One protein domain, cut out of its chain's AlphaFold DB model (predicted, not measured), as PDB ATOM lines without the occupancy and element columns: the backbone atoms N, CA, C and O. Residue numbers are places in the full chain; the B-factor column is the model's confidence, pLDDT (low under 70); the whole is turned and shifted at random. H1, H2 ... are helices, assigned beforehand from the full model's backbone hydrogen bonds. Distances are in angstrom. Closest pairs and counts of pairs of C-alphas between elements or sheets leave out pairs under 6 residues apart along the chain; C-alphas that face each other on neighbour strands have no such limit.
ATOM      1  N   ARG A   2     144.346 277.837 336.226       89.44
ATOM      2  CA  ARG A   2     143.197 276.998 336.613       89.44
ATOM      3  C   ARG A   2     142.955 275.850 335.627       89.44
ATOM      4  O   ARG A   2     142.946 274.701 336.053       89.44
ATOM      5  N   ASP A   3     142.847 276.159 334.337       92.56
ATOM      6  CA  ASP A   3     142.496 275.166 333.311       92.56
ATOM      7  C   ASP A   3     143.584 274.116 333.118       92.56
ATOM      8  O   ASP A   3     143.275 272.940 333.006       92.56
ATOM      9  N   PHE A   4     144.859 274.494 333.212       93.38
ATOM     10  CA  PHE A   4     145.968 273.535 333.200       93.38
ATOM     11  C   PHE A   4     145.898 272.546 334.373       93.38
ATOM     12  O   PHE A   4     146.138 271.353 334.207       93.38
ATOM     13  N   VAL A   5     145.540 273.020 335.571       92.69
ATOM     14  CA  VAL A   5     145.367 272.135 336.732       92.69
ATOM     15  C   VAL A   5     144.131 271.253 336.588       92.69
ATOM     16  O   VAL A   5     144.187 270.085 336.970       92.69
ATOM     17  N   LEU A   6     143.029 271.776 336.045       92.75
ATOM     18  CA  LEU A   6     141.844 270.972 335.730       92.75
ATOM     19  C   LEU A   6     142.163 269.911 334.673       92.75
ATOM     20  O   LEU A   6     141.825 268.747 334.869       92.75
ATOM     21  N   TRP A   7     142.902 270.284 333.630       94.00
ATOM     22  CA  TRP A   7     143.382 269.378 332.599       94.00
ATOM     23  C   TRP A   7     144.244 268.273 333.206       94.00
ATOM     24  O   TRP A   7     143.908 267.110 333.044       94.00
ATOM     25  N   LEU A   8     145.270 268.586 334.006       92.69
ATOM     26  CA  LEU A   8     146.101 267.562 334.659       92.69
ATOM     27  C   LEU A   8     145.309 266.623 335.587       92.69
ATOM     28  O   LEU A   8     145.712 265.480 335.784       92.69
ATOM     29  N   ARG A   9     144.214 267.096 336.189       90.19
ATOM     30  CA  ARG A   9     143.356 266.277 337.060       90.19
ATOM     31  C   ARG A   9     142.475 265.306 336.280       90.19
ATOM     32  O   ARG A   9     142.236 264.213 336.777       90.19
ATOM     33  N   ALA A  10     141.976 265.726 335.122       90.38
ATOM     34  CA  ALA A  10     141.062 264.935 334.299       90.38
ATOM     35  C   ALA A  10     141.786 264.118 333.217       90.38
ATOM     36  O   ALA A  10     141.230 263.157 332.696       90.38
ATOM     37  N   SER A  11     143.017 264.498 332.870       89.50
ATOM     38  CA  SER A  11     143.739 263.893 331.758       89.50
ATOM     39  C   SER A  11     144.300 262.533 332.106       89.50
ATOM     40  O   SER A  11     144.889 262.308 333.171       89.50
ATOM     41  N   HIS A  12     144.196 261.658 331.117       85.62
ATOM     42  CA  HIS A  12     144.931 260.415 331.084       85.62
ATOM     43  C   HIS A  12     146.440 260.676 331.085       85.62
ATOM     44  O   HIS A  12     146.934 261.628 330.481       85.62
ATOM     45  N   ASN A  13     147.182 259.820 331.778       86.19
ATOM     46  CA  ASN A  13     148.633 259.904 331.832       86.19
ATOM     47  C   ASN A  13     149.216 258.760 330.995       86.19
ATOM     48  O   ASN A  13     149.192 257.624 331.469       86.19
ATOM     49  N   PRO A  14     149.814 259.030 329.820       82.75
ATOM     50  CA  PRO A  14     150.277 257.982 328.909       82.75
ATOM     51  C   PRO A  14     151.404 257.126 329.501       82.75
ATOM     52  O   PRO A  14     151.606 255.970 329.133       82.75
ATOM     53  N   ALA A  15     152.120 257.625 330.517       78.19
ATOM     54  CA  ALA A  15     153.084 256.807 331.256       78.19
ATOM     55  C   ALA A  15     152.419 255.653 332.040       78.19
ATOM     56  O   ALA A  15     153.121 254.782 332.565       78.19
ATOM     57  N   ARG A  16     151.084 255.650 332.152       77.38
ATOM     58  CA  ARG A  16     150.268 254.595 332.769       77.38
ATOM     59  C   ARG A  16     149.850 253.498 331.795       77.38
ATOM     60  O   ARG A  16     149.380 252.479 332.291       77.38
ATOM     61  N   ASP A  17     150.106 253.661 330.496       70.56
ATOM     62  CA  ASP A  17     149.718 252.708 329.441       70.56
ATOM     63  C   ASP A  17     150.680 251.541 329.285       70.56
ATOM     64  O   ASP A  17     150.380 250.564 328.612       70.56
ATOM     65  N   ARG A  18     151.831 251.581 329.965       63.12
ATOM     66  CA  ARG A  18     152.825 250.492 329.964       63.12
ATOM     67  C   ARG A  18     152.358 249.238 330.725       63.12
ATOM     68  O   ARG A  18     153.183 248.527 331.301       63.12
ATOM     69  N   ARG A  19     151.050 249.002 330.813       63.34
ATOM     70  CA  ARG A  19     150.456 247.856 331.501       63.34
ATOM     71  C   ARG A  19     150.473 246.645 330.582       63.34
ATOM     72  O   ARG A  19     150.307 246.757 329.377       63.34
ATOM     73  N   ARG A  20     150.672 245.478 331.189       63.66
ATOM     74  CA  ARG A  20     150.342 244.202 330.558       63.66
ATOM     75  C   ARG A  20     148.829 244.006 330.640       63.66
ATOM     76  O   ARG A  20     148.231 244.397 331.648       63.66
ATOM     77  N   GLU A  21     148.240 243.396 329.618       67.75
ATOM     78  CA  GLU A  21     146.879 242.859 329.702       67.75
ATOM     79  C   GLU A  21     146.766 241.940 330.930       67.75
ATOM     80  O   GLU A  21     147.704 241.209 331.258       67.75
ATOM     81  N   GLY A  22     145.664 242.055 331.679       75.00
ATOM     82  CA  GLY A  22     145.477 241.344 332.954       75.00
ATOM     83  C   GLY A  22     146.238 241.928 334.157       75.00
ATOM     84  O   GLY A  22     146.309 241.295 335.209       75.00
ATOM     85  N   GLY A  23     146.826 243.123 334.036       78.06
ATOM     86  CA  GLY A  23     147.473 243.812 335.154       78.06
ATOM     87  C   GLY A  23     146.496 244.277 336.254       78.06
ATOM     88  O   GLY A  23     145.298 244.411 336.016       78.06
ATOM     89  N   PRO A  24     147.001 244.587 337.464       85.12
ATOM     90  CA  PRO A  24     146.172 245.018 338.588       85.12
ATOM     91  C   PRO A  24     145.438 246.333 338.297       85.12
ATOM     92  O   PRO A  24     145.976 247.246 337.654       85.12
ATOM     93  N   ALA A  25     144.218 246.451 338.828       87.69
ATOM     94  CA  ALA A  25     143.387 247.636 338.653       87.69
ATOM     95  C   ALA A  25     144.086 248.895 339.222       87.69
ATOM     96  O   ALA A  25     144.700 248.835 340.295       87.69
ATOM     97  N   PRO A  26     144.032 250.052 338.536       87.00
ATOM     98  CA  PRO A  26     144.598 251.297 339.055       87.00
ATOM     99  C   PRO A  26     144.067 251.635 340.452       87.00
ATOM    100  O   PRO A  26     142.872 251.545 340.709       87.00
ATOM    101  N   GLY A  27     144.945 252.060 341.360       87.38
ATOM    102  CA  GLY A  27     144.549 252.423 342.725       87.38
ATOM    103  C   GLY A  27     144.180 251.253 343.644       87.38
ATOM    104  O   GLY A  27     144.023 251.489 344.840       87.38
ATOM    105  N   SER A  28     144.085 250.021 343.127       91.44
ATOM    106  CA  SER A  28     143.888 248.824 343.951       91.44
ATOM    107  C   SER A  28     145.072 248.596 344.889       91.44
ATOM    108  O   SER A  28     146.178 249.090 344.660       91.44
ATOM    109  N   VAL A  29     144.843 247.847 345.962       92.94
ATOM    110  CA  VAL A  29     145.869 247.499 346.942       92.94
ATOM    111  C   VAL A  29     146.396 246.100 346.644       92.94
ATOM    112  O   VAL A  29     145.615 245.169 346.479       92.94
ATOM    113  N   ASN A  30     147.718 245.942 346.567       94.19
ATOM    114  CA  ASN A  30     148.325 244.619 346.478       94.19
ATOM    115  C   ASN A  30     148.111 243.869 347.803       94.19
ATOM    116  O   ASN A  30     148.472 244.390 348.856       94.19
ATOM    117  N   SER A  31     147.543 242.666 347.752       93.81
ATOM    118  CA  SER A  31     147.201 241.876 348.942       93.81
ATOM    119  C   SER A  31     148.421 241.404 349.732       93.81
ATOM    120  O   SER A  31     148.344 241.311 350.950       93.81
ATOM    121  N   ARG A  32     149.554 241.154 349.064       94.00
ATOM    122  CA  ARG A  32     150.784 240.676 349.709       94.00
ATOM    123  C   ARG A  32     151.544 241.779 350.429       94.00
ATOM    124  O   ARG A  32     152.053 241.569 351.513       94.00
ATOM    125  N   THR A  33     151.644 242.964 349.833       93.00
ATOM    126  CA  THR A  33     152.446 244.076 350.384       93.00
ATOM    127  C   THR A  33     151.599 245.151 351.074       93.00
ATOM    128  O   THR A  33     152.124 246.123 351.630       93.00
ATOM    129  N   GLY A  34     150.274 245.074 350.924       91.31
ATOM    130  CA  GLY A  34     149.317 246.125 351.262       91.31
ATOM    131  C   GLY A  34     149.480 247.408 350.435       91.31
ATOM    132  O   GLY A  34     148.889 248.444 350.767       91.31
ATOM    133  N   LYS A  35     150.395 247.465 349.453       91.50
ATOM    134  CA  LYS A  35     150.815 248.721 348.798       91.50
ATOM    135  C   LYS A  35     149.886 249.056 347.638       91.50
ATOM    136  O   LYS A  35     149.669 248.191 346.784       91.50
ATOM    137  N   PRO A  36     149.367 250.296 347.562       90.94
ATOM    138  CA  PRO A  36     148.484 250.679 346.476       90.94
ATOM    139  C   PRO A  36     149.246 250.776 345.154       90.94
ATOM    140  O   PRO A  36     150.334 251.355 345.070       90.94
ATOM    141  N   TYR A  37     148.641 250.247 344.097       89.50
ATOM    142  CA  TYR A  37     149.033 250.542 342.732       89.50
ATOM    143  C   TYR A  37     148.711 251.997 342.395       89.50
ATOM    144  O   TYR A  37     147.834 252.638 342.978       89.50
ATOM    145  N   LEU A  38     149.448 252.546 341.433       87.69
ATOM    146  CA  LEU A  38     149.273 253.936 341.034       87.69
ATOM    147  C   LEU A  38     147.872 254.133 340.441       87.69
ATOM    148  O   LEU A  38     147.409 253.335 339.622       87.69
ATOM    149  N   ARG A  39     147.203 255.201 340.884       87.25
ATOM    150  CA  ARG A  39     145.910 255.632 340.342       87.25
ATOM    151  C   ARG A  39     146.060 256.069 338.884       87.25
ATOM    152  O   ARG A  39     147.170 256.352 338.419       87.25
ATOM    153  N   GLU A  40     144.934 256.119 338.185       84.44
ATOM    154  CA  GLU A  40     144.863 256.707 336.848       84.44
ATOM    155  C   GLU A  40     145.226 258.196 336.873       84.44
ATOM    156  O   GLU A  40     145.158 258.859 337.914       84.44
ATOM    157  N   GLY A  41     145.670 258.702 335.722       88.31
ATOM    158  CA  GLY A  41     146.041 260.104 335.555       88.31
ATOM    159  C   GLY A  41     147.295 260.538 336.328       88.31
ATOM    160  O   GLY A  41     148.235 259.767 336.595       88.31
ATOM    161  N   TYR A  42     147.346 261.835 336.632       91.56
ATOM    162  CA  TYR A  42     148.473 262.477 337.304       91.56
ATOM    163  C   TYR A  42     148.278 262.535 338.820       91.56
ATOM    164  O   TYR A  42     147.238 262.940 339.334       91.56
ATOM    165  N   ALA A  43     149.324 262.173 339.568       90.31
ATOM    166  CA  ALA A  43     149.278 262.226 341.025       90.31
ATOM    167  C   ALA A  43     149.266 263.684 341.530       90.31
ATOM    168  O   ALA A  43     149.906 264.549 340.919       90.31
ATOM    169  N   PRO A  44     148.668 263.967 342.704       92.00
ATOM    170  CA  PRO A  44     148.739 265.280 343.351       92.00
ATOM    171  C   PRO A  44     150.161 265.845 343.464       92.00
ATOM    172  O   PRO A  44     150.371 267.049 343.314       92.00
ATOM    173  N   ALA A  45     151.150 264.983 343.712       91.19
ATOM    174  CA  ALA A  45     152.560 265.362 343.748       91.19
ATOM    175  C   ALA A  45     153.068 265.845 342.380       91.19
ATOM    176  O   ALA A  45     153.766 266.852 342.316       91.19
ATOM    177  N   THR A  46     152.658 265.196 341.287       91.69
ATOM    178  CA  THR A  46     153.022 265.590 339.920       91.69
ATOM    179  C   THR A  46     152.438 266.951 339.555       91.69
ATOM    180  O   THR A  46     153.163 267.808 339.064       91.69
ATOM    181  N   VAL A  47     151.166 267.199 339.882       92.44
ATOM    182  CA  VAL A  47     150.530 268.510 339.663       92.44
ATOM    183  C   VAL A  47     151.242 269.610 340.456       92.44
ATOM    184  O   VAL A  47     151.539 270.679 339.930       92.44
ATOM    185  N   ASN A  48     151.570 269.341 341.722       92.38
ATOM    186  CA  ASN A  48     152.313 270.281 342.560       92.38
ATOM    187  C   ASN A  48     153.743 270.528 342.056       92.38
ATOM    188  O   ASN A  48     154.249 271.643 342.192       92.38
ATOM    189  N   HIS A  49     154.385 269.514 341.476       91.94
ATOM    190  CA  HIS A  49     155.698 269.656 340.859       91.94
ATOM    191  C   HIS A  49     155.616 270.540 339.613       91.94
ATOM    192  O   HIS A  49     156.361 271.510 339.536       91.94
ATOM    193  N   ALA A  50     154.646 270.303 338.723       92.75
ATOM    194  CA  ALA A  50     154.411 271.148 337.550       92.75
ATOM    195  C   ALA A  50     154.173 272.619 337.940       92.75
ATOM    196  O   ALA A  50     154.821 273.511 337.404       92.75
ATOM    197  N   LEU A  51     153.332 272.870 338.953       91.94
ATOM    198  CA  LEU A  51     153.140 274.212 339.519       91.94
ATOM    199  C   LEU A  51     154.445 274.838 340.028       91.94
ATOM    200  O   LEU A  51     154.645 276.039 339.885       91.94
ATOM    201  N   SER A  52     155.321 274.041 340.642       89.88
ATOM    202  CA  SER A  52     156.592 274.535 341.184       89.88
ATOM    203  C   SER A  52     157.599 274.846 340.080       89.88
ATOM    204  O   SER A  52     158.289 275.850 340.181       89.88
ATOM    205  N   VAL A  53     157.648 274.032 339.021       92.12
ATOM    206  CA  VAL A  53     158.486 274.283 337.839       92.12
ATOM    207  C   VAL A  53     158.044 275.564 337.138       92.12
ATOM    208  O   VAL A  53     158.878 276.418 336.861       92.12
ATOM    209  N   ILE A  54     156.734 275.731 336.918       91.06
ATOM    210  CA  ILE A  54     156.189 276.949 336.310       91.06
ATOM    211  C   ILE A  54     156.508 278.160 337.192       91.06
ATOM    212  O   ILE A  54     157.058 279.127 336.687       91.06
ATOM    213  N   SER A  55     156.233 278.108 338.502       88.00
ATOM    214  CA  SER A  55     156.582 279.214 339.411       88.00
ATOM    215  C   SER A  55     158.065 279.567 339.311       88.00
ATOM    216  O   SER A  55     158.384 280.713 339.032       88.00
ATOM    217  N   ALA A  56     158.956 278.578 339.436       87.25
ATOM    218  CA  ALA A  56     160.399 278.798 339.416       87.25
ATOM    219  C   ALA A  56     160.902 279.399 338.095       87.25
ATOM    220  O   ALA A  56     161.809 280.225 338.114       87.25
ATOM    221  N   PHE A  57     160.310 279.016 336.959       89.81
ATOM    222  CA  PHE A  57     160.617 279.613 335.660       89.81
ATOM    223  C   PHE A  57     160.309 281.117 335.651       89.81
ATOM    224  O   PHE A  57     161.178 281.926 335.334       89.81
ATOM    225  N   TYR A  58     159.098 281.507 336.058       88.31
ATOM    226  CA  TYR A  58     158.712 282.920 336.099       88.31
ATOM    227  C   TYR A  58     159.480 283.699 337.173       88.31
ATOM    228  O   TYR A  58     159.895 284.825 336.917       88.31
ATOM    229  N   ASP A  59     159.715 283.096 338.341       84.50
ATOM    230  CA  ASP A  59     160.512 283.690 339.418       84.50
ATOM    231  C   ASP A  59     161.946 283.983 338.939       84.50
ATOM    232  O   ASP A  59     162.489 285.047 339.231       84.50
ATOM    233  N   HIS A  60     162.540 283.084 338.144       86.56
ATOM    234  CA  HIS A  60     163.855 283.299 337.541       86.56
ATOM    235  C   HIS A  60     163.858 284.479 336.559       86.56
ATOM    236  O   HIS A  60     164.708 285.354 336.685       86.56
ATOM    237  N   HIS A  61     162.901 284.544 335.627       87.50
ATOM    238  CA  HIS A  61     162.825 285.633 334.641       87.50
ATOM    239  C   HIS A  61     162.531 287.002 335.272       87.50
ATOM    240  O   HIS A  61     163.114 288.005 334.862       87.50
ATOM    241  N   LEU A  62     161.689 287.043 336.311       83.88
ATOM    242  CA  LEU A  62     161.471 288.246 337.117       83.88
ATOM    243  C   LEU A  62     162.759 288.703 337.807       83.88
ATOM    244  O   LEU A  62     163.045 289.896 337.851       83.88
ATOM    245  N   HIS A  63     163.536 287.761 338.348       83.38
ATOM    246  CA  HIS A  63     164.777 288.067 339.053       83.38
ATOM    247  C   HIS A  63     165.901 288.528 338.115       83.38
ATOM    248  O   HIS A  63     166.670 289.413 338.477       83.38
ATOM    249  N   THR A  64     165.990 287.963 336.909       89.62
ATOM    250  CA  THR A  64     167.008 288.328 335.908       89.62
ATOM    251  C   THR A  64     166.623 289.539 335.054       89.62
ATOM    252  O   THR A  64     167.384 289.920 334.167       89.62
ATOM    253  N   GLY A  65     165.460 290.158 335.301       81.44
ATOM    254  CA  GLY A  65     164.980 291.324 334.553       81.44
ATOM    255  C   GLY A  65     164.604 291.014 333.100       81.44
ATOM    256  O   GLY A  65     164.489 291.921 332.276       81.44
TER     257      GLY A  65
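What this domain is: This is residues 2 to 65 of the 319 residues of the protein "Tyr recombinase domain-containing protein" of Streptomyces sp. MUSC 14 (UniProt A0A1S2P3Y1). Look first at the long helix H2, which makes one end of a rod; the unnamed loops of residues 11 to 43 make the other, and the short helix H1 comes near H2 at Val 47. Residues 52 to 65 and 18 to 23 stick out. The printed part has 64 residues with two named helices, H1 then H2, and no named strand; its class is all helix, though under half of the residues, 29 of the 64, are in named helices. It is only just extended, close to loose, with a radius of gyration of the C-alphas of 16.5 A and spans of 54 by 23 by 19 A.

Where its parts are: Find C-alpha 44 at (148.739, 265.280, 343.351); from there H2, residues 44 to 63, runs 28.2 A to C-alpha 63 at (164.777, 288.067, 339.053). H1, residues 2 to 10, starts at (143.197, 276.998, 336.613) and is 12.5 A long.

How they stand to each other: H1 and H2 form a helical hairpin and only just touch, with 3 pairs of C-alphas within 8 A, H2 with residue 47 alone. Their closest C-alphas, of Leu 8 and Val 47, are 6.7 A apart. They run opposite ways at a shallow tilt of 27 degrees. In both, every O i to N i+4 pair is within hydrogen-bond range.

The domain as a whole: The C-alphas farthest apart, of Arg 32 and Gly 65, are 54.7 A apart. The printed part has no cut; the link from H1 to H2 is long, 33 residues. The model's pLDDT is under 70 at residues 18 to 21.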